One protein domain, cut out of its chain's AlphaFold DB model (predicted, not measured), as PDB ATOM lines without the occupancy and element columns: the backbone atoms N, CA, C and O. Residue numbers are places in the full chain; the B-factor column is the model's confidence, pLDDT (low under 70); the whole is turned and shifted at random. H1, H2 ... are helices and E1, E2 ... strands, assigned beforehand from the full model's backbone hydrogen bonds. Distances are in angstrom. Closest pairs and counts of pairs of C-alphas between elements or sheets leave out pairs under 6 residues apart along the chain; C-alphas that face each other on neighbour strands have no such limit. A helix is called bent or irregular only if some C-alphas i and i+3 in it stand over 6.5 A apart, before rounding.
ATOM      1  N   GLY A  56     142.219 196.802 264.636       36.91
ATOM      2  CA  GLY A  56     143.392 196.809 263.749       36.91
ATOM      3  C   GLY A  56     144.244 198.080 263.864       36.91
ATOM      4  O   GLY A  56     145.455 198.016 263.683       36.91
ATOM      5  N   LEU A  57     143.639 199.212 264.242       44.03
ATOM      6  CA  LEU A  57     144.347 200.476 264.464       44.03
ATOM      7  C   LEU A  57     145.213 200.400 265.736       44.03
ATOM      8  O   LEU A  57     146.364 200.818 265.729       44.03
ATOM      9  N   TRP A  58     144.696 199.794 266.810       36.56
ATOM     10  CA  TRP A  58     145.411 199.668 268.090       36.56
ATOM     11  C   TRP A  58     146.562 198.655 268.050       36.56
ATOM     12  O   TRP A  58     147.607 198.893 268.652       36.56
ATOM     13  N   ILE A  59     146.405 197.553 267.307       45.78
ATOM     14  CA  ILE A  59     147.503 196.602 267.065       45.78
ATOM     15  C   ILE A  59     148.560 197.236 266.147       45.78
ATOM     16  O   ILE A  59     149.752 197.073 266.399       45.78
ATOM     17  N   GLY A  60     148.137 198.029 265.154       45.22
ATOM     18  CA  GLY A  60     149.037 198.818 264.313       45.22
ATOM     19  C   GLY A  60     149.921 199.769 265.124       45.22
ATOM     20  O   GLY A  60     151.132 199.758 264.946       45.22
ATOM     21  N   VAL A  61     149.347 200.513 266.078       48.75
ATOM     22  CA  VAL A  61     150.082 201.464 266.941       48.75
ATOM     23  C   VAL A  61     151.047 200.759 267.904       48.75
ATOM     24  O   VAL A  61     152.170 201.224 268.093       48.75
ATOM     25  N   GLY A  62     150.657 199.618 268.484       42.34
ATOM     26  CA  GLY A  62     151.526 198.854 269.389       42.34
ATOM     27  C   GLY A  62     152.760 198.268 268.693       42.34
ATOM     28  O   GLY A  62     153.867 198.335 269.226       42.34
ATOM     29  N   VAL A  63     152.590 197.745 267.475       51.88
ATOM     30  CA  VAL A  63     153.703 197.234 266.659       51.88
ATOM     31  C   VAL A  63     154.571 198.384 266.137       51.88
ATOM     32  O   VAL A  63     155.795 198.263 266.149       51.88
ATOM     33  N   LEU A  64     153.966 199.523 265.772       53.84
ATOM     34  CA  LEU A  64     154.698 200.736 265.394       53.84
ATOM     35  C   LEU A  64     155.617 201.213 266.522       53.84
ATOM     36  O   LEU A  64     156.768 201.525 266.261       53.84
ATOM     37  N   GLY A  65     155.130 201.252 267.767       55.69
ATOM     38  CA  GLY A  65     155.908 201.735 268.911       55.69
ATOM     39  C   GLY A  65     157.147 200.885 269.199       55.69
ATOM     40  O   GLY A  65     158.227 201.420 269.439       55.69
ATOM     41  N   VAL A  66     157.020 199.557 269.109       55.00
ATOM     42  CA  VAL A  66     158.154 198.633 269.285       55.00
ATOM     43  C   VAL A  66     159.117 198.709 268.101       55.00
ATOM     44  O   VAL A  66     160.326 198.735 268.309       55.00
ATOM     45  N   ALA A  67     158.604 198.802 266.873       56.97
ATOM     46  CA  ALA A  67     159.432 198.976 265.683       56.97
ATOM     47  C   ALA A  67     160.173 200.320 265.697       56.97
ATOM     48  O   ALA A  67     161.336 200.364 265.330       56.97
ATOM     49  N   VAL A  68     159.544 201.392 266.183       59.34
ATOM     50  CA  VAL A  68     160.154 202.714 266.373       59.34
ATOM     51  C   VAL A  68     161.240 202.672 267.437       59.34
ATOM     52  O   VAL A  68     162.310 203.210 267.198       59.34
ATOM     53  N   LEU A  69     161.020 202.011 268.575       58.38
ATOM     54  CA  LEU A  69     162.054 201.851 269.604       58.38
ATOM     55  C   LEU A  69     163.226 200.990 269.119       58.38
ATOM     56  O   LEU A  69     164.377 201.335 269.361       58.38
ATOM     57  N   ALA A  70     162.948 199.898 268.406       59.44
ATOM     58  CA  ALA A  70     163.975 199.045 267.815       59.44
ATOM     59  C   ALA A  70     164.744 199.767 266.702       59.44
ATOM     60  O   ALA A  70     165.966 199.656 266.640       59.44
ATOM     61  N   LEU A  71     164.040 200.551 265.875       57.84
ATOM     62  CA  LEU A  71     164.637 201.449 264.899       57.84
ATOM     63  C   LEU A  71     165.535 202.424 265.650       57.84
ATOM     64  O   LEU A  71     166.731 202.360 265.453       57.84
ATOM     65  N   LEU A  72     165.010 203.235 266.574       57.16
ATOM     66  CA  LEU A  72     165.772 204.182 267.394       57.16
ATOM     67  C   LEU A  72     167.056 203.546 267.930       57.16
ATOM     68  O   LEU A  72     168.134 204.010 267.578       57.16
ATOM     69  N   LEU A  73     166.960 202.427 268.648       59.91
ATOM     70  CA  LEU A  73     168.118 201.678 269.145       59.91
ATOM     71  C   LEU A  73     169.120 201.324 268.042       59.91
ATOM     72  O   LEU A  73     170.317 201.520 268.210       59.91
ATOM     73  N   TRP A  74     168.657 200.841 266.897       58.09
ATOM     74  CA  TRP A  74     169.524 200.482 265.786       58.09
ATOM     75  C   TRP A  74     170.176 201.695 265.084       58.09
ATOM     76  O   TRP A  74     171.345 201.637 264.695       58.09
ATOM     77  N   LEU A  75     169.477 202.830 265.009       55.75
ATOM     78  CA  LEU A  75     169.980 204.096 264.462       55.75
ATOM     79  C   LEU A  75     171.125 204.672 265.304       55.75
ATOM     80  O   LEU A  75     172.046 205.283 264.760       55.75
ATOM     81  N   PHE A  76     171.096 204.430 266.616       53.88
ATOM     82  CA  PHE A  76     172.147 204.840 267.547       53.88
ATOM     83  C   PHE A  76     173.435 204.027 267.444       53.88
ATOM     84  O   PHE A  76     174.469 204.477 267.926       53.88
ATOM     85  N   LEU A  77     173.397 202.859 266.804       59.44
ATOM     86  CA  LEU A  77     174.508 201.914 266.833       59.44
ATOM     87  C   LEU A  77     175.284 201.879 265.495       59.44
ATOM     88  O   LEU A  77     176.452 201.506 265.457       59.44
ATOM     89  N   GLY A  78     174.683 202.308 264.377       47.69
ATOM     90  CA  GLY A  78     175.274 202.156 263.036       47.69
ATOM     91  C   GLY A  78     176.195 203.278 262.531       47.69
ATOM     92  O   GLY A  78     176.918 203.067 261.556       47.69
ATOM     93  N   THR A  79     176.199 204.476 263.127       49.81
ATOM     94  CA  THR A  79     176.974 205.607 262.581       49.81
ATOM     95  C   THR A  79     177.631 206.436 263.676       49.81
ATOM     96  O   THR A  79     176.948 206.981 264.537       49.81
ATOM     97  N   GLY A  80     178.965 206.546 263.635       47.81
ATOM     98  CA  GLY A  80     179.740 207.351 264.579       47.81
ATOM     99  C   GLY A  80     179.131 208.742 264.773       47.81
ATOM    100  O   GLY A  80     178.783 209.411 263.796       47.81
ATOM    101  N   GLY A  81     178.972 209.122 266.043       52.44
ATOM    102  CA  GLY A  81     178.099 210.195 266.515       52.44
ATOM    103  C   GLY A  81     178.148 211.470 265.676       52.44
ATOM    104  O   GLY A  81     179.082 212.267 265.760       52.44
ATOM    105  N   GLN A  82     177.104 211.684 264.884       66.00
ATOM    106  CA  GLN A  82     176.814 212.980 264.292       66.00
ATOM    107  C   GLN A  82     175.495 213.438 264.881       66.00
ATOM    108  O   GLN A  82     174.448 212.979 264.456       66.00
ATOM    109  N   TYR A  83     175.554 214.299 265.888       70.62
ATOM    110  CA  TYR A  83     174.366 214.939 266.430       70.62
ATOM    111  C   TYR A  83     173.936 216.085 265.513       70.62
ATOM    112  O   TYR A  83     174.761 216.748 264.878       70.62
ATOM    113  N   VAL A  84     172.636 216.334 265.458       72.88
ATOM    114  CA  VAL A  84     172.032 217.467 264.755       72.88
ATOM    115  C   VAL A  84     172.382 218.798 265.441       72.88
ATOM    116  O   VAL A  84     172.498 219.832 264.780       72.88
ATOM    117  N   GLY A  85     172.590 218.760 266.761       76.81
ATOM    118  CA  GLY A  85     172.942 219.886 267.626       76.81
ATOM    119  C   GLY A  85     173.215 219.432 269.068       76.81
ATOM    120  O   GLY A  85     173.199 218.236 269.349       76.81
ATOM    121  N   LYS A  86     173.461 220.386 269.982       79.50
ATOM    122  CA  LYS A  86     173.857 220.089 271.375       79.50
ATOM    123  C   LYS A  86     172.717 219.662 272.296       79.50
ATOM    124  O   LYS A  86     172.940 218.891 273.208       79.50
ATOM    125  N   LYS A  87     171.519 220.214 272.122       86.75
ATOM    126  CA  LYS A  87     170.359 219.896 272.963       86.75
ATOM    127  C   LYS A  87     169.137 219.706 272.099       86.75
ATOM    128  O   LYS A  87     168.955 220.466 271.148       86.75
ATOM    129  N   MET A  88     168.316 218.730 272.453       89.00
ATOM    130  CA  MET A  88     167.045 218.466 271.817       89.00
ATOM    131  C   MET A  88     166.092 219.628 272.114       89.00
ATOM    132  O   MET A  88     165.742 219.869 273.273       89.00
ATOM    133  N   PRO A  89     165.657 220.375 271.090       88.62
ATOM    134  CA  PRO A  89     164.641 221.397 271.267       88.62
ATOM    135  C   PRO A  89     163.293 220.748 271.614       88.62
ATOM    136  O   PRO A  89     162.937 219.684 271.103       88.62
ATOM    137  N   SER A  90     162.514 221.412 272.467       91.44
ATOM    138  CA  SER A  90     161.111 221.050 272.685       91.44
ATOM    139  C   SER A  90     160.306 221.249 271.401       91.44
ATOM    140  O   SER A  90     160.541 222.231 270.695       91.44
ATOM    141  N   LEU A  91     159.318 220.390 271.144       91.31
ATOM    142  CA  LEU A  91     158.377 220.561 270.034       91.31
ATOM    143  C   LEU A  91     157.543 221.849 270.236       91.31
ATOM    144  O   LEU A  91     156.819 221.957 271.228       91.31
ATOM    145  N   PRO A  92     157.680 222.870 269.366       92.81
ATOM    146  CA  PRO A  92     156.971 224.137 269.510       92.81
ATOM    147  C   PRO A  92     155.589 224.064 268.858       92.81
ATOM    148  O   PRO A  92     155.409 223.362 267.877       92.81
ATOM    149  N   SER A  93     154.636 224.904 269.266       94.06
ATOM    150  CA  SER A  93     153.300 224.954 268.634       94.06
ATOM    151  C   SER A  93     153.310 225.229 267.119       94.06
ATOM    152  O   SER A  93     152.320 224.967 266.439       94.06
ATOM    153  N   SER A  94     154.405 225.770 266.582       94.69
ATOM    154  CA  SER A  94     154.629 225.927 265.145       94.69
ATOM    155  C   SER A  94     156.117 226.038 264.818       94.69
ATOM    156  O   SER A  94     156.863 226.646 265.588       94.69
ATOM    157  N   PHE A  95     156.537 225.558 263.649       96.19
ATOM    158  CA  PHE A  95     157.898 225.732 263.129       96.19
ATOM    159  C   PHE A  95     157.892 225.725 261.596       96.19
ATOM    160  O   PHE A  95     157.224 224.898 260.996       96.19
ATOM    161  N   ALA A  96     158.607 226.645 260.937       96.00
ATOM    162  CA  ALA A  96     158.766 226.669 259.468       96.00
ATOM    163  C   ALA A  96     157.462 226.474 258.640       96.00
ATOM    164  O   ALA A  96     157.463 225.878 257.561       96.00
ATOM    165  N   GLY A  97     156.329 226.975 259.146       95.12
ATOM    166  CA  GLY A  97     155.007 226.831 258.521       95.12
ATOM    167  C   GLY A  97     154.225 225.569 258.912       95.12
ATOM    168  O   GLY A  97     153.049 225.477 258.575       95.12
ATOM    169  N   TRP A  98     154.830 224.637 259.647       96.12
ATOM    170  CA  TRP A  98     154.126 223.570 260.356       96.12
ATOM    171  C   TRP A  98     153.385 224.144 261.553       96.12
ATOM    172  O   TRP A  98     153.958 224.913 262.326       96.12
ATOM    173  N   THR A  99     152.123 223.761 261.717       96.12
ATOM    174  CA  THR A  99     151.279 224.193 262.837       96.12
ATOM    175  C   THR A  99     150.769 222.977 263.583       96.12
ATOM    176  O   THR A  99     150.286 222.032 262.957       96.12
ATOM    177  N   LYS A 100     150.887 222.993 264.912       93.81
ATOM    178  CA  LYS A 100     150.354 221.937 265.767       93.81
ATOM    179  C   LYS A 100     148.835 221.893 265.626       93.81
ATOM    180  O   LYS A 100     148.164 222.913 265.775       93.81
ATOM    181  N   VAL A 101     148.303 220.714 265.344       89.75
ATOM    182  CA  VAL A 101     146.864 220.464 265.270       89.75
ATOM    183  C   VAL A 101     146.406 219.999 266.645       89.75
ATOM    184  O   VAL A 101     146.995 219.081 267.221       89.75
ATOM    185  N   GLU A 102     145.387 220.658 267.198       80.69
ATOM    186  CA  GLU A 102     144.801 220.235 268.469       80.69
ATOM    187  C   GLU A 102     144.223 218.827 268.333       80.69
ATOM    188  O   GLU A 102     143.548 218.494 267.355       80.69
ATOM    189  N   ASP A 103     144.528 217.984 269.315       67.94
ATOM    190  CA  ASP A 103     144.052 216.614 269.328       67.94
ATOM    191  C   ASP A 103     142.519 216.585 269.402       67.94
ATOM    192  O   ASP A 103     141.892 217.359 270.126       67.94
ATOM    193  N   SER A 104     141.911 215.645 268.685       55.25
ATOM    194  CA  SER A 104     140.457 215.473 268.531       55.25
ATOM    195  C   SER A 104     139.703 215.102 269.825       55.25
ATOM    196  O   SER A 104     138.521 214.758 269.784       55.25
ATOM    197  N   GLY A 105     140.361 215.168 270.988       46.97
ATOM    198  CA  GLY A 105     139.764 214.935 272.303       46.97
ATOM    199  C   GLY A 105     139.593 213.461 272.680       46.97
ATOM    200  O   GLY A 105     138.929 213.165 273.671       46.97
ATOM    201  N   LEU A 106     140.189 212.530 271.927       51.94
ATOM    202  CA  LEU A 106     140.104 211.086 272.195       51.94
ATOM    203  C   LEU A 106     141.081 210.597 273.283       51.94
ATOM    204  O   LEU A 106     141.025 209.433 273.676       51.94
ATOM    205  N   GLY A 107     141.931 211.483 273.813       42.47
ATOM    206  CA  GLY A 107     142.658 211.284 275.073       42.47
ATOM    207  C   GLY A 107     143.827 210.295 275.028       42.47
ATOM    208  O   GLY A 107     144.401 210.007 276.076       42.47
ATOM    209  N   ILE A 108     144.188 209.779 273.852       45.41
ATOM    210  CA  ILE A 108     145.351 208.906 273.664       45.41
ATOM    211  C   ILE A 108     146.132 209.404 272.444       45.41
ATOM    212  O   ILE A 108     145.980 208.888 271.340       45.41
ATOM    213  N   THR A 109     146.954 210.433 272.641       52.78
ATOM    214  CA  THR A 109     147.918 210.905 271.641       52.78
ATOM    215  C   THR A 109     149.327 210.486 272.032       52.78
ATOM    216  O   THR A 109     149.849 210.884 273.071       52.78
ATOM    217  N   PHE A 110     149.957 209.672 271.184       63.78
ATOM    218  CA  PHE A 110     151.371 209.314 271.295       63.78
ATOM    219  C   PHE A 110     152.194 210.298 270.457       63.78
ATOM    220  O   PHE A 110     152.646 209.969 269.366       63.78
ATOM    221  N   GLY A 111     152.332 211.528 270.948       77.75
ATOM    222  CA  GLY A 111     153.059 212.600 270.264       77.75
ATOM    223  C   GLY A 111     152.176 213.768 269.835       77.75
ATOM    224  O   GLY A 111     151.005 213.870 270.201       77.75
ATOM    225  N   GLU A 112     152.770 214.682 269.080       87.81
ATOM    226  CA  GLU A 112     152.147 215.924 268.635       87.81
ATOM    227  C   GLU A 112     151.916 215.904 267.124       87.81
ATOM    228  O   GLU A 112     152.829 215.613 266.357       87.81
ATOM    229  N   ASN A 113     150.705 216.231 266.678       90.94
ATOM    230  CA  ASN A 113     150.380 216.267 265.254       90.94
ATOM    231  C   ASN A 113     150.645 217.656 264.676       90.94
ATOM    232  O   ASN A 113     150.250 218.657 265.274       90.94
ATOM    233  N   TYR A 114     151.254 217.712 263.495       92.19
ATOM    234  CA  TYR A 114     151.526 218.946 262.767       92.19
ATOM    235  C   TYR A 114     150.988 218.883 261.343       92.19
ATOM    236  O   TYR A 114     151.023 217.834 260.697       92.19
ATOM    237  N   GLU A 115     150.547 220.034 260.841       94.00
ATOM    238  CA  GLU A 115     150.100 220.201 259.463       94.00
ATOM    239  C   GLU A 115     150.844 221.339 258.752       94.00
ATOM    240  O   GLU A 115     151.096 222.395 259.338       94.00
ATOM    241  N   LYS A 116     151.164 221.129 257.469       95.19
ATOM    242  CA  LYS A 116     151.672 222.159 256.553       95.19
ATOM    243  C   LYS A 116     151.133 221.918 255.146       95.19
ATOM    244  O   LYS A 116     151.527 220.968 254.476       95.19
ATOM    245  N   GLY A 117     150.231 222.786 254.683       91.25
ATOM    246  CA  GLY A 117     149.705 222.734 253.313       91.25
ATOM    247  C   GLY A 117     149.073 221.386 252.939       91.25
ATOM    248  O   GLY A 117     149.358 220.867 251.861       91.25
ATOM    249  N   GLY A 118     148.269 220.797 253.834       88.19
ATOM    250  CA  GLY A 118     147.629 219.490 253.635       88.19
ATOM    251  C   GLY A 118     148.536 218.272 253.857       88.19
ATOM    252  O   GLY A 118     148.100 217.143 253.655       88.19
ATOM    253  N   LYS A 119     149.798 218.470 254.259       90.94
ATOM    254  CA  LYS A 119     150.676 217.395 254.744       90.94
ATOM    255  C   LYS A 119     150.500 217.232 256.243       90.94
ATOM    256  O   LYS A 119     150.514 218.235 256.949       90.94
ATOM    257  N   HIS A 120     150.439 215.990 256.714       89.94
ATOM    258  CA  HIS A 120     150.325 215.660 258.134       89.94
ATOM    259  C   HIS A 120     151.531 214.850 258.603       89.94
ATOM    260  O   HIS A 120     151.975 213.923 257.914       89.94
ATOM    261  N   VAL A 121     152.044 215.194 259.781       89.00
ATOM    262  CA  VAL A 121     153.099 214.439 260.461       89.00
ATOM    263  C   VAL A 121     152.776 214.294 261.940       89.00
ATOM    264  O   VAL A 121     152.215 215.200 262.554       89.00
ATOM    265  N   MET A 122     153.177 213.168 262.513       89.06
ATOM    266  CA  MET A 122     153.220 212.963 263.955       89.06
ATOM    267  C   MET A 122     154.660 213.159 264.424       89.06
ATOM    268  O   MET A 122     155.575 212.572 263.850       89.06
ATOM    269  N   ALA A 123     154.859 213.978 265.449       87.38
ATOM    270  CA  ALA A 123     156.155 214.276 266.031       87.38
ATOM    271  C   ALA A 123     156.268 213.697 267.445       87.38
ATOM    272  O   ALA A 123     155.348 213.819 268.255       87.38
ATOM    273  N   LEU A 124     157.418 213.112 267.758       87.06
ATOM    274  CA  LEU A 124     157.742 212.575 269.073       87.06
ATOM    275  C   LEU A 124     159.141 213.031 269.474       87.06
ATOM    276  O   LEU A 124     160.073 212.933 268.680       87.06
ATOM    277  N   SER A 125     159.295 213.469 270.719       83.56
ATOM    278  CA  SER A 125     160.603 213.712 271.325       83.56
ATOM    279  C   SER A 125     160.808 212.740 272.473       83.56
ATOM    280  O   SER A 125     159.993 212.690 273.393       83.56
ATOM    281  N   VAL A 126     161.890 211.973 272.413       81.06
ATOM    282  CA  VAL A 126     162.260 210.989 273.432       81.06
ATOM    283  C   VAL A 126     163.579 211.442 274.055       81.06
ATOM    284  O   VAL A 126     164.586 211.473 273.342       81.06
ATOM    285  N   PRO A 127     163.598 211.850 275.337       78.38
ATOM    286  CA  PRO A 127     164.858 212.090 276.028       78.38
ATOM    287  C   PRO A 127     165.625 210.768 276.145       78.38
ATOM    288  O   PRO A 127     165.017 209.715 276.330       78.38
ATOM    289  N   ILE A 128     166.948 210.830 276.022       72.62
ATOM    290  CA  ILE A 128     167.834 209.693 276.292       72.62
ATOM    291  C   ILE A 128     168.580 210.010 277.582       72.62
ATOM    292  O   ILE A 128     169.208 211.067 277.686       72.62
ATOM    293  N   ASP A 129     168.501 209.104 278.554       69.94
ATOM    294  CA  ASP A 129     169.233 209.232 279.810       69.94
ATOM    295  C   ASP A 129     170.745 209.149 279.564       69.94
ATOM    296  O   ASP A 129     171.207 208.426 278.684       69.94
ATOM    297  N   ASP A 130     171.535 209.881 280.358       67.81
ATOM    298  CA  ASP A 130     172.997 209.950 280.205       67.81
ATOM    299  C   ASP A 130     173.679 208.569 280.252       67.81
ATOM    300  O   ASP A 130     174.715 208.376 279.617       67.81
ATOM    301  N   GLU A 131     173.097 207.620 280.990       66.06
ATOM    302  CA  GLU A 131     173.584 206.241 281.143       66.06
ATOM    303  C   GLU A 131     173.209 205.340 279.955       66.06
ATOM    304  O   GLU A 131     173.938 204.400 279.645       66.06
ATOM    305  N   ASP A 132     172.121 205.677 279.258       64.94
ATOM    306  CA  ASP A 132     171.647 205.011 278.041       64.94
ATOM    307  C   ASP A 132     172.168 205.706 276.774       64.94
ATOM    308  O   ASP A 132     171.760 205.388 275.650       64.94
ATOM    309  N   LYS A 133     173.093 206.666 276.935       58.50
ATOM    310  CA  LYS A 133     173.764 207.304 275.808       58.50
ATOM    311  C   LYS A 133     174.572 206.255 275.054       58.50
ATOM    312  O   LYS A 133     175.451 205.619 275.638       58.50
ATOM    313  N   PRO A 134     174.314 206.082 273.752       52.72
ATOM    314  CA  PRO A 134     175.034 205.100 272.966       52.72
ATOM    315  C   PRO A 134     176.526 205.438 272.942       52.72
ATOM    316  O   PRO A 134     176.910 206.600 272.784       52.72
ATOM    317  N   ASP A 135     177.371 204.413 273.069       51.91
ATOM    318  CA  ASP A 135     178.801 204.545 272.809       51.91
ATOM    319  C   ASP A 135     178.984 204.910 271.323       51.91
ATOM    320  O   ASP A 135     178.670 204.092 270.451       51.91
ATOM    321  N   PRO A 136     179.510 206.107 270.998       43.50
ATOM    322  CA  PRO A 136     179.640 206.569 269.619       43.50
ATOM    323  C   PRO A 136     180.670 205.772 268.800       43.50
ATOM    324  O   PRO A 136     180.900 206.103 267.634       43.50
ATOM    325  N   THR A 137     181.325 204.771 269.399       42.09
ATOM    326  CA  THR A 137     182.401 203.976 268.799       42.09
ATOM    327  C   THR A 137     182.088 202.484 268.649       42.09
ATOM    328  O   THR A 137     182.882 201.777 268.022       42.09
ATOM    329  N   ALA A 138     180.951 201.989 269.150       39.75
ATOM    330  CA  ALA A 138     180.634 200.561 269.145       39.75
ATOM    331  C   ALA A 138     179.595 200.175 268.064       39.75
ATOM    332  O   ALA A 138     178.536 200.795 267.994       39.75
ATOM    333  N   PRO A 149     164.403 197.680 256.675       63.47
ATOM    334  CA  PRO A 149     165.160 198.324 255.612       63.47
ATOM    335  C   PRO A 149     166.137 199.362 256.159       63.47
ATOM    336  O   PRO A 149     165.844 200.091 257.115       63.47
ATOM    337  N   GLU A 150     167.299 199.451 255.505       67.88
ATOM    338  CA  GLU A 150     168.343 200.353 255.961       67.88
ATOM    339  C   GLU A 150     167.944 201.848 255.837       67.88
ATOM    340  O   GLU A 150     167.459 202.274 254.788       67.88
ATOM    341  N   PRO A 151     168.145 202.680 256.878       73.50
ATOM    342  CA  PRO A 151     167.824 204.072 256.936       73.50
ATOM    343  C   PRO A 151     168.768 204.782 256.016       73.50
ATOM    344  O   PRO A 151     169.995 204.664 256.078       73.50
ATOM    345  N   ARG A 152     168.170 205.629 255.207       82.88
ATOM    346  CA  ARG A 152     168.895 206.553 254.364       82.88
ATOM    347  C   ARG A 152     169.291 207.769 255.191       82.88
ATOM    348  O   ARG A 152     168.452 208.430 255.805       82.88
ATOM    349  N   LYS A 153     170.580 208.103 255.176       83.31
ATOM    350  CA  LYS A 153     171.089 209.351 255.752       83.31
ATOM    351  C   LYS A 153     170.628 210.539 254.907       83.31
ATOM    352  O   LYS A 153     170.858 210.563 253.701       83.31
ATOM    353  N   ILE A 154     170.022 211.538 255.545       84.31
ATOM    354  CA  ILE A 154     169.499 212.748 254.879       84.31
ATOM    355  C   ILE A 154     170.168 214.043 255.359       84.31
ATOM    356  O   ILE A 154     169.890 215.124 254.839       84.31
ATOM    357  N   GLY A 155     171.064 213.940 256.342       83.56
ATOM    358  CA  GLY A 155     171.911 215.028 256.813       83.56
ATOM    359  C   GLY A 155     172.780 214.615 258.000       83.56
ATOM    360  O   GLY A 155     172.914 213.435 258.315       83.56
ATOM    361  N   THR A 156     173.410 215.594 258.650       81.19
ATOM    362  CA  THR A 156     174.195 215.358 259.876       81.19
ATOM    363  C   THR A 156     173.234 215.011 261.008       81.19
ATOM    364  O   THR A 156     172.389 215.837 261.336       81.19
ATOM    365  N   GLY A 157     173.317 213.788 261.535       81.12
ATOM    366  CA  GLY A 157     172.420 213.291 262.585       81.12
ATOM    367  C   GLY A 157     170.965 213.101 262.194       81.12
ATOM    368  O   GLY A 157     170.134 212.930 263.075       81.12
ATOM    369  N   MET A 158     170.654 213.148 260.896       87.19
ATOM    370  CA  MET A 158     169.298 212.994 260.380       87.19
ATOM    371  C   MET A 158     169.230 211.812 259.424       87.19
ATOM    372  O   MET A 158     170.003 211.745 258.458       87.19
ATOM    373  N   PHE A 159     168.262 210.932 259.639       84.75
ATOM    374  CA  PHE A 159     168.017 209.805 258.750       84.75
ATOM    375  C   PHE A 159     166.524 209.507 258.659       84.75
ATOM    376  O   PHE A 159     165.736 209.963 259.486       84.75
ATOM    377  N   CYS A 160     166.156 208.731 257.646       84.19
ATOM    378  CA  CYS A 160     164.796 208.259 257.443       84.19
ATOM    379  C   CYS A 160     164.788 206.769 257.150       84.19
ATOM    380  O   CYS A 160     165.697 206.267 256.494       84.19
ATOM    381  N   SER A 161     163.726 206.100 257.568       82.69
ATOM    382  CA  SER A 161     163.403 204.736 257.184       82.69
ATOM    383  C   SER A 161     161.991 204.705 256.634       82.69
ATOM    384  O   SER A 161     161.055 205.224 257.249       82.69
ATOM    385  N   ASP A 162     161.857 204.064 255.483       82.75
ATOM    386  CA  ASP A 162     160.574 203.820 254.850       82.75
ATOM    387  C   ASP A 162     160.196 202.370 255.160       82.75
ATOM    388  O   ASP A 162     161.003 201.465 254.958       82.75
ATOM    389  N   TYR A 163     158.989 202.129 255.659       74.25
ATOM    390  CA  TYR A 163     158.500 200.783 255.939       74.25
ATOM    391  C   TYR A 163     157.064 200.625 255.452       74.25
ATOM    392  O   TYR A 163     156.257 201.556 255.496       74.25
ATOM    393  N   ASP A 164     156.741 199.432 254.969       77.69
ATOM    394  CA  ASP A 164     155.372 199.064 254.630       77.69
ATOM    395  C   ASP A 164     154.730 198.396 255.848       77.69
ATOM    396  O   ASP A 164     155.274 197.443 256.412       77.69
ATOM    397  N   SER A 165     153.583 198.912 256.276       66.75
ATOM    398  CA  SER A 165     152.754 198.268 257.286       66.75
ATOM    399  C   SER A 165     151.359 198.067 256.720       66.75
ATOM    400  O   SER A 165     150.639 199.028 256.454       66.75
ATOM    401  N   MET A 166     150.971 196.804 256.529       75.31
ATOM    402  CA  MET A 166     149.640 196.426 256.039       75.31
ATOM    403  C   MET A 166     149.260 197.074 254.689       75.31
ATOM    404  O   MET A 166     148.087 197.361 254.452       75.31
ATOM    405  N   GLY A 167     150.232 197.294 253.797       71.38
ATOM    406  CA  GLY A 167     150.028 197.934 252.494       71.38
ATOM    407  C   GLY A 167     149.977 199.462 252.552       71.38
ATOM    408  O   GLY A 167     149.652 200.098 251.548       71.38
ATOM    409  N   VAL A 168     150.267 200.056 253.713       72.56
ATOM    410  CA  VAL A 168     150.426 201.499 253.888       72.56
ATOM    411  C   VAL A 168     151.909 201.797 254.024       72.56
ATOM    412  O   VAL A 168     152.570 201.364 254.975       72.56
ATOM    413  N   LYS A 169     152.432 202.566 253.069       79.81
ATOM    414  CA  LYS A 169     153.796 203.070 253.144       79.81
ATOM    415  C   LYS A 169     153.870 204.142 254.224       79.81
ATOM    416  O   LYS A 169     153.138 205.125 254.187       79.81
ATOM    417  N   ASN A 170     154.756 203.932 255.181       80.69
ATOM    418  CA  ASN A 170     155.039 204.860 256.255       80.69
ATOM    419  C   ASN A 170     156.502 205.280 256.167       80.69
ATOM    420  O   ASN A 170     157.381 204.480 255.857       80.69
ATOM    421  N   THR A 171     156.759 206.547 256.454       84.25
ATOM    422  CA  THR A 171     158.102 207.109 256.543       84.25
ATOM    423  C   THR A 171     158.305 207.641 257.945       84.25
ATOM    424  O   THR A 171     157.513 208.454 258.423       84.25
ATOM    425  N   SER A 172     159.371 207.186 258.596       85.19
ATOM    426  CA  SER A 172     159.829 207.715 259.874       85.19
ATOM    427  C   SER A 172     161.196 208.354 259.689       85.19
ATOM    428  O   SER A 172     162.140 207.698 259.256       85.19
ATOM    429  N   CYS A 173     161.300 209.638 260.002       86.69
ATOM    430  CA  CYS A 173     162.538 210.397 259.962       86.69
ATOM    431  C   CYS A 173     162.884 210.873 261.361       86.69
ATOM    432  O   CYS A 173     162.014 211.335 262.090       86.69
ATOM    433  N   TYR A 174     164.151 210.804 261.740       85.88
ATOM    434  CA  TYR A 174     164.577 211.166 263.084       85.88
ATOM    435  C   TYR A 174     165.877 211.970 263.073       85.88
ATOM    436  O   TYR A 174     166.749 211.788 262.219       85.88
ATOM    437  N   GLY A 175     165.964 212.890 264.030       86.44
ATOM    438  CA  GLY A 175     167.128 213.701 264.346       86.44
ATOM    439  C   GLY A 175     167.697 213.303 265.704       86.44
ATOM    440  O   GLY A 175     166.965 213.254 266.692       86.44
ATOM    441  N   VAL A 176     168.997 213.025 265.737       83.88
ATOM    442  CA  VAL A 176     169.745 212.613 266.931       83.88
ATOM    443  C   VAL A 176     170.382 213.831 267.608       83.88
ATOM    444  O   VAL A 176     171.146 214.558 266.975       83.88
ATOM    445  N   TRP A 177     170.101 214.051 268.891       85.00
ATOM    446  CA  TRP A 177     170.629 215.142 269.729       85.00
ATOM    447  C   TRP A 177     171.460 214.569 270.888       85.00
ATOM    448  O   TRP A 177     171.343 213.383 271.183       85.00
ATOM    449  N   GLU A 178     172.309 215.373 271.545       82.19
ATOM    450  CA  GLU A 178     173.172 214.845 272.626       82.19
ATOM    451  C   GLU A 178     172.378 214.280 273.815       82.19
ATOM    452  O   GLU A 178     172.916 213.474 274.567       82.19
ATOM    453  N   ASP A 179     171.138 214.722 274.019       82.88
ATOM    454  CA  ASP A 179     170.265 214.391 275.152       82.88
ATOM    455  C   ASP A 179     168.920 213.770 274.721       82.88
ATOM    456  O   ASP A 179     167.993 213.654 275.525       82.88
ATOM    457  N   GLY A 180     168.783 213.357 273.457       82.56
ATOM    458  CA  GLY A 180     167.551 212.721 273.003       82.56
ATOM    459  C   GLY A 180     167.392 212.594 271.497       82.56
ATOM    460  O   GLY A 180     168.312 212.802 270.707       82.56
ATOM    461  N   VAL A 181     166.173 212.257 271.093       83.94
ATOM    462  CA  VAL A 181     165.793 212.022 269.699       83.94
ATOM    463  C   VAL A 181     164.485 212.706 269.396       83.94
ATOM    464  O   VAL A 181     163.525 212.579 270.151       83.94
ATOM    465  N   THR A 182     164.418 213.363 268.247       87.69
ATOM    466  CA  THR A 182     163.144 213.815 267.686       87.69
ATOM    467  C   THR A 182     162.810 212.977 266.470       87.69
ATOM    468  O   THR A 182     163.650 212.822 265.592       87.69
ATOM    469  N   MET A 183     161.591 212.460 266.400       88.56
ATOM    470  CA  MET A 183     161.081 211.653 265.301       88.56
ATOM    471  C   MET A 183     159.855 212.320 264.683       88.56
ATOM    472  O   MET A 183     158.998 212.820 265.401       88.56
ATOM    473  N   PHE A 184     159.767 212.282 263.357       88.69
ATOM    474  CA  PHE A 184     158.621 212.683 262.555       88.69
ATOM    475  C   PHE A 184     158.162 211.498 261.713       88.69
ATOM    476  O   PHE A 184     158.966 210.881 261.016       88.69
ATOM    477  N   MET A 185     156.871 211.191 261.760       87.38
ATOM    478  CA  MET A 185     156.268 210.059 261.060       87.38
ATOM    479  C   MET A 185     155.154 210.539 260.136       87.38
ATOM    480  O   MET A 185     154.388 211.433 260.498       87.38
ATOM    481  N   SER A 186     155.055 209.953 258.945       86.19
ATOM    482  CA  SER A 186     154.004 210.269 257.978       86.19
ATOM    483  C   SER A 186     153.717 209.096 257.047       86.19
ATOM    484  O   SER A 186     154.616 208.328 256.717       86.19
ATOM    485  N   GLU A 187     152.490 209.026 256.537       81.75
ATOM    486  CA  GLU A 187     152.114 208.157 255.409       81.75
ATOM    487  C   GLU A 187     152.616 208.708 254.054       81.75
ATOM    488  O   GLU A 187     152.423 208.100 253.003       81.75
ATOM    489  N   SER A 188     153.255 209.887 254.053       77.38
ATOM    490  CA  SER A 188     153.892 210.480 252.876       77.38
ATOM    491  C   SER A 188     155.413 210.476 252.997       77.38
ATOM    492  O   SER A 188     155.968 211.095 253.906       77.38
ATOM    493  N   ASP A 189     156.075 209.904 251.987       70.75
ATOM    494  CA  ASP A 189     157.538 209.864 251.834       70.75
ATOM    495  C   ASP A 189     158.222 211.217 252.063       70.75
ATOM    496  O   ASP A 189     159.288 211.306 252.670       70.75
ATOM    497  N   SER A 190     157.609 212.296 251.572       86.38
ATOM    498  CA  SER A 190     158.222 213.628 251.602       86.38
ATOM    499  C   SER A 190     157.932 214.414 252.879       86.38
ATOM    500  O   SER A 190     158.705 215.301 253.233       86.38
ATOM    501  N   ALA A 191     156.819 214.131 253.561       90.56
ATOM    502  CA  ALA A 191     156.332 214.994 254.634       90.56
ATOM    503  C   ALA A 191     157.173 214.858 255.908       90.56
ATOM    504  O   ALA A 191     157.545 215.873 256.492       90.56
ATOM    505  N   ALA A 192     157.521 213.630 256.303       90.31
ATOM    506  CA  ALA A 192     158.350 213.379 257.483       90.31
ATOM    507  C   ALA A 192     159.773 213.946 257.325       90.31
ATOM    508  O   ALA A 192     160.306 214.570 258.243       90.31
ATOM    509  N   GLU A 193     160.374 213.778 256.144       93.75
ATOM    510  CA  GLU A 193     161.703 214.314 255.849       93.75
ATOM    511  C   GLU A 193     161.713 215.845 255.815       93.75
ATOM    512  O   GLU A 193     162.617 216.467 256.378       93.75
ATOM    513  N   GLU A 194     160.717 216.457 255.164       95.56
ATOM    514  CA  GLU A 194     160.570 217.912 255.136       95.56
ATOM    515  C   GLU A 194     160.385 218.464 256.549       95.56
ATOM    516  O   GLU A 194     161.111 219.379 256.928       95.56
ATOM    517  N   ALA A 195     159.490 217.871 257.348       95.19
ATOM    518  CA  ALA A 195     159.247 218.286 258.726       95.19
ATOM    519  C   ALA A 195     160.518 218.234 259.576       95.19
ATOM    520  O   ALA A 195     160.828 219.203 260.266       95.19
ATOM    521  N   LEU A 196     161.295 217.149 259.483       93.94
ATOM    522  CA  LEU A 196     162.547 217.041 260.222       93.94
ATOM    523  C   LEU A 196     163.555 218.110 259.782       93.94
ATOM    524  O   LEU A 196     164.134 218.787 260.627       93.94
ATOM    525  N   LYS A 197     163.764 218.295 258.475       94.19
ATOM    526  CA  LYS A 197     164.706 219.304 257.962       94.19
ATOM    527  C   LYS A 197     164.304 220.721 258.368       94.19
ATOM    528  O   LYS A 197     165.164 221.502 258.774       94.19
ATOM    529  N   ASP A 198     163.017 221.026 258.290       96.31
ATOM    530  CA  ASP A 198     162.424 222.297 258.693       96.31
ATOM    531  C   ASP A 198     162.586 222.551 260.195       96.31
ATOM    532  O   ASP A 198     163.011 223.632 260.605       96.31
ATOM    533  N   PHE A 199     162.298 221.543 261.020       94.94
ATOM    534  CA  PHE A 199     162.451 221.602 262.471       94.94
ATOM    535  C   PHE A 199     163.907 221.840 262.871       94.94
ATOM    536  O   PHE A 199     164.212 222.756 263.631       94.94
ATOM    537  N   VAL A 200     164.823 221.062 262.297       91.62
ATOM    538  CA  VAL A 200     166.265 221.204 262.516       91.62
ATOM    539  C   VAL A 200     166.777 222.558 262.038       91.62
ATOM    540  O   VAL A 200     167.642 223.149 262.680       91.62
ATOM    541  N   GLY A 201     166.258 223.064 260.919       91.25
ATOM    542  CA  GLY A 201     166.567 224.403 260.427       91.25
ATOM    543  C   GLY A 201     166.097 225.503 261.380       91.25
ATOM    544  O   GLY A 201     166.830 226.462 261.591       91.25
ATOM    545  N   ALA A 202     164.915 225.345 261.978       90.81
ATOM    546  CA  ALA A 202     164.341 226.290 262.935       90.81
ATOM    547  C   ALA A 202     164.977 226.223 264.338       90.81
ATOM    548  O   ALA A 202     164.839 227.168 265.109       90.81
ATOM    549  N   ALA A 203     165.646 225.117 264.671       85.56
ATOM    550  CA  ALA A 203     166.274 224.881 265.971       85.56
ATOM    551  C   ALA A 203     167.724 225.393 266.092       85.56
ATOM    552  O   ALA A 203     168.304 225.309 267.177       85.56
ATOM    553  N   LYS A 204     168.322 225.863 264.993       75.06
ATOM    554  CA  LYS A 204     169.671 226.456 264.958       75.06
ATOM    555  C   LYS A 204     169.639 227.938 265.304       75.06
ATOM    556  O   LYS A 204     170.596 228.374 265.980       75.06
TER     557      LYS A 204
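Overview. This is residues 56 to 138 and 149 to 204 of the 204 residues of an uncharacterized protein of Tessaracoccus aquimaris (UniProt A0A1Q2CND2). A strongly twisted sheet of seven antiparallel strands curls round helix H2, while the longer helix H1 crosses the opposite face slantwise. This makes three layers, with a helix on each face of the sheet. The printed part has 139 residues with two named helices and seven named strands, in the chain order H1, E1, E2, E3, E4, E5, E6, E7, H2; the sheet runs E1, E2, E3, E7, E6, E5, E4. The class is mixed, helices and strands. The whole is compact, with a radius of gyration of the C-alphas of 14.5 A and a rounded outline of 42 by 32 by 26 A.

Arrangement. H1, residues 56 to 75, is on the sheet at a height of 5.7 A. It lies over E7, residues 180 to 186, and only just over E6, residues 168 to 177, on which 3 of its C-alphas fall. On the local plane it stands at 48 degrees to E7, slantwise to the strands. The closest C-alphas of H1 and E5, residues 158 to 165, are those of Gly 60 and Ser 165, 8.0 A apart. E1, residues 98 to 100, E2, residues 112 to 116, and E3, residues 119 to 127, form a meander, each strand the antiparallel neighbour of the one before. Within hydrogen-bond range are N 99 and O 115, 2.9 A, in the hairpin E1 and E2, and N 114 and O 121, 2.8 A, in the hairpin E2 and E3. E3 is the antiparallel neighbour of E7, with N 124 and O 183 at 2.9 A. E4, residues 152 to 155, begins a second meander, E4 E5 E6 E7, of three hairpins; N 152 and O 160 are 2.9 A apart, N 161 and O 172 2.8 A, N 173 and O 184 2.8 A. E1 and E4 are the edge strands. H2, residues 189 to 202, is on the face opposite to H1. Its closest C-alphas are Ala 192 to Phe 184 of E7, 5.1 A, and Asp 189 to Thr 171 of E6, 5.5 A. H1 and H2 are apart. Every O i to N i+4 pair is within range in H1, and 9 of 10 in H2. H2 is irregular, but only just: C-alphas 189 and 192 are 6.7 A apart.

Along the chain. H1 begins at C-alpha 56 (143.392, 196.809, 263.749) and is 27.6 A long. From first to last C-alpha E3 measures 26.1 A, E5 22.4 A, E6 29.1 A and E7 20.4 A. H2, 21.0 A, ends at C-alpha 202 (164.341, 226.290, 262.935).

Size, cuts and confidence. The C-alphas of Gly 105 and Thr 137 are the two farthest apart, 44.2 A. Residues 139 to 148 are cut out; C-alphas 138 and 149 are 20.7 A apart. The links H1 to E1 and E1 to E2 are long. Mean pLDDT of the printed part is 75.0; residues 56 to 82, 103 to 110, 129 to 138, 149 to 150 and 165 are under 70.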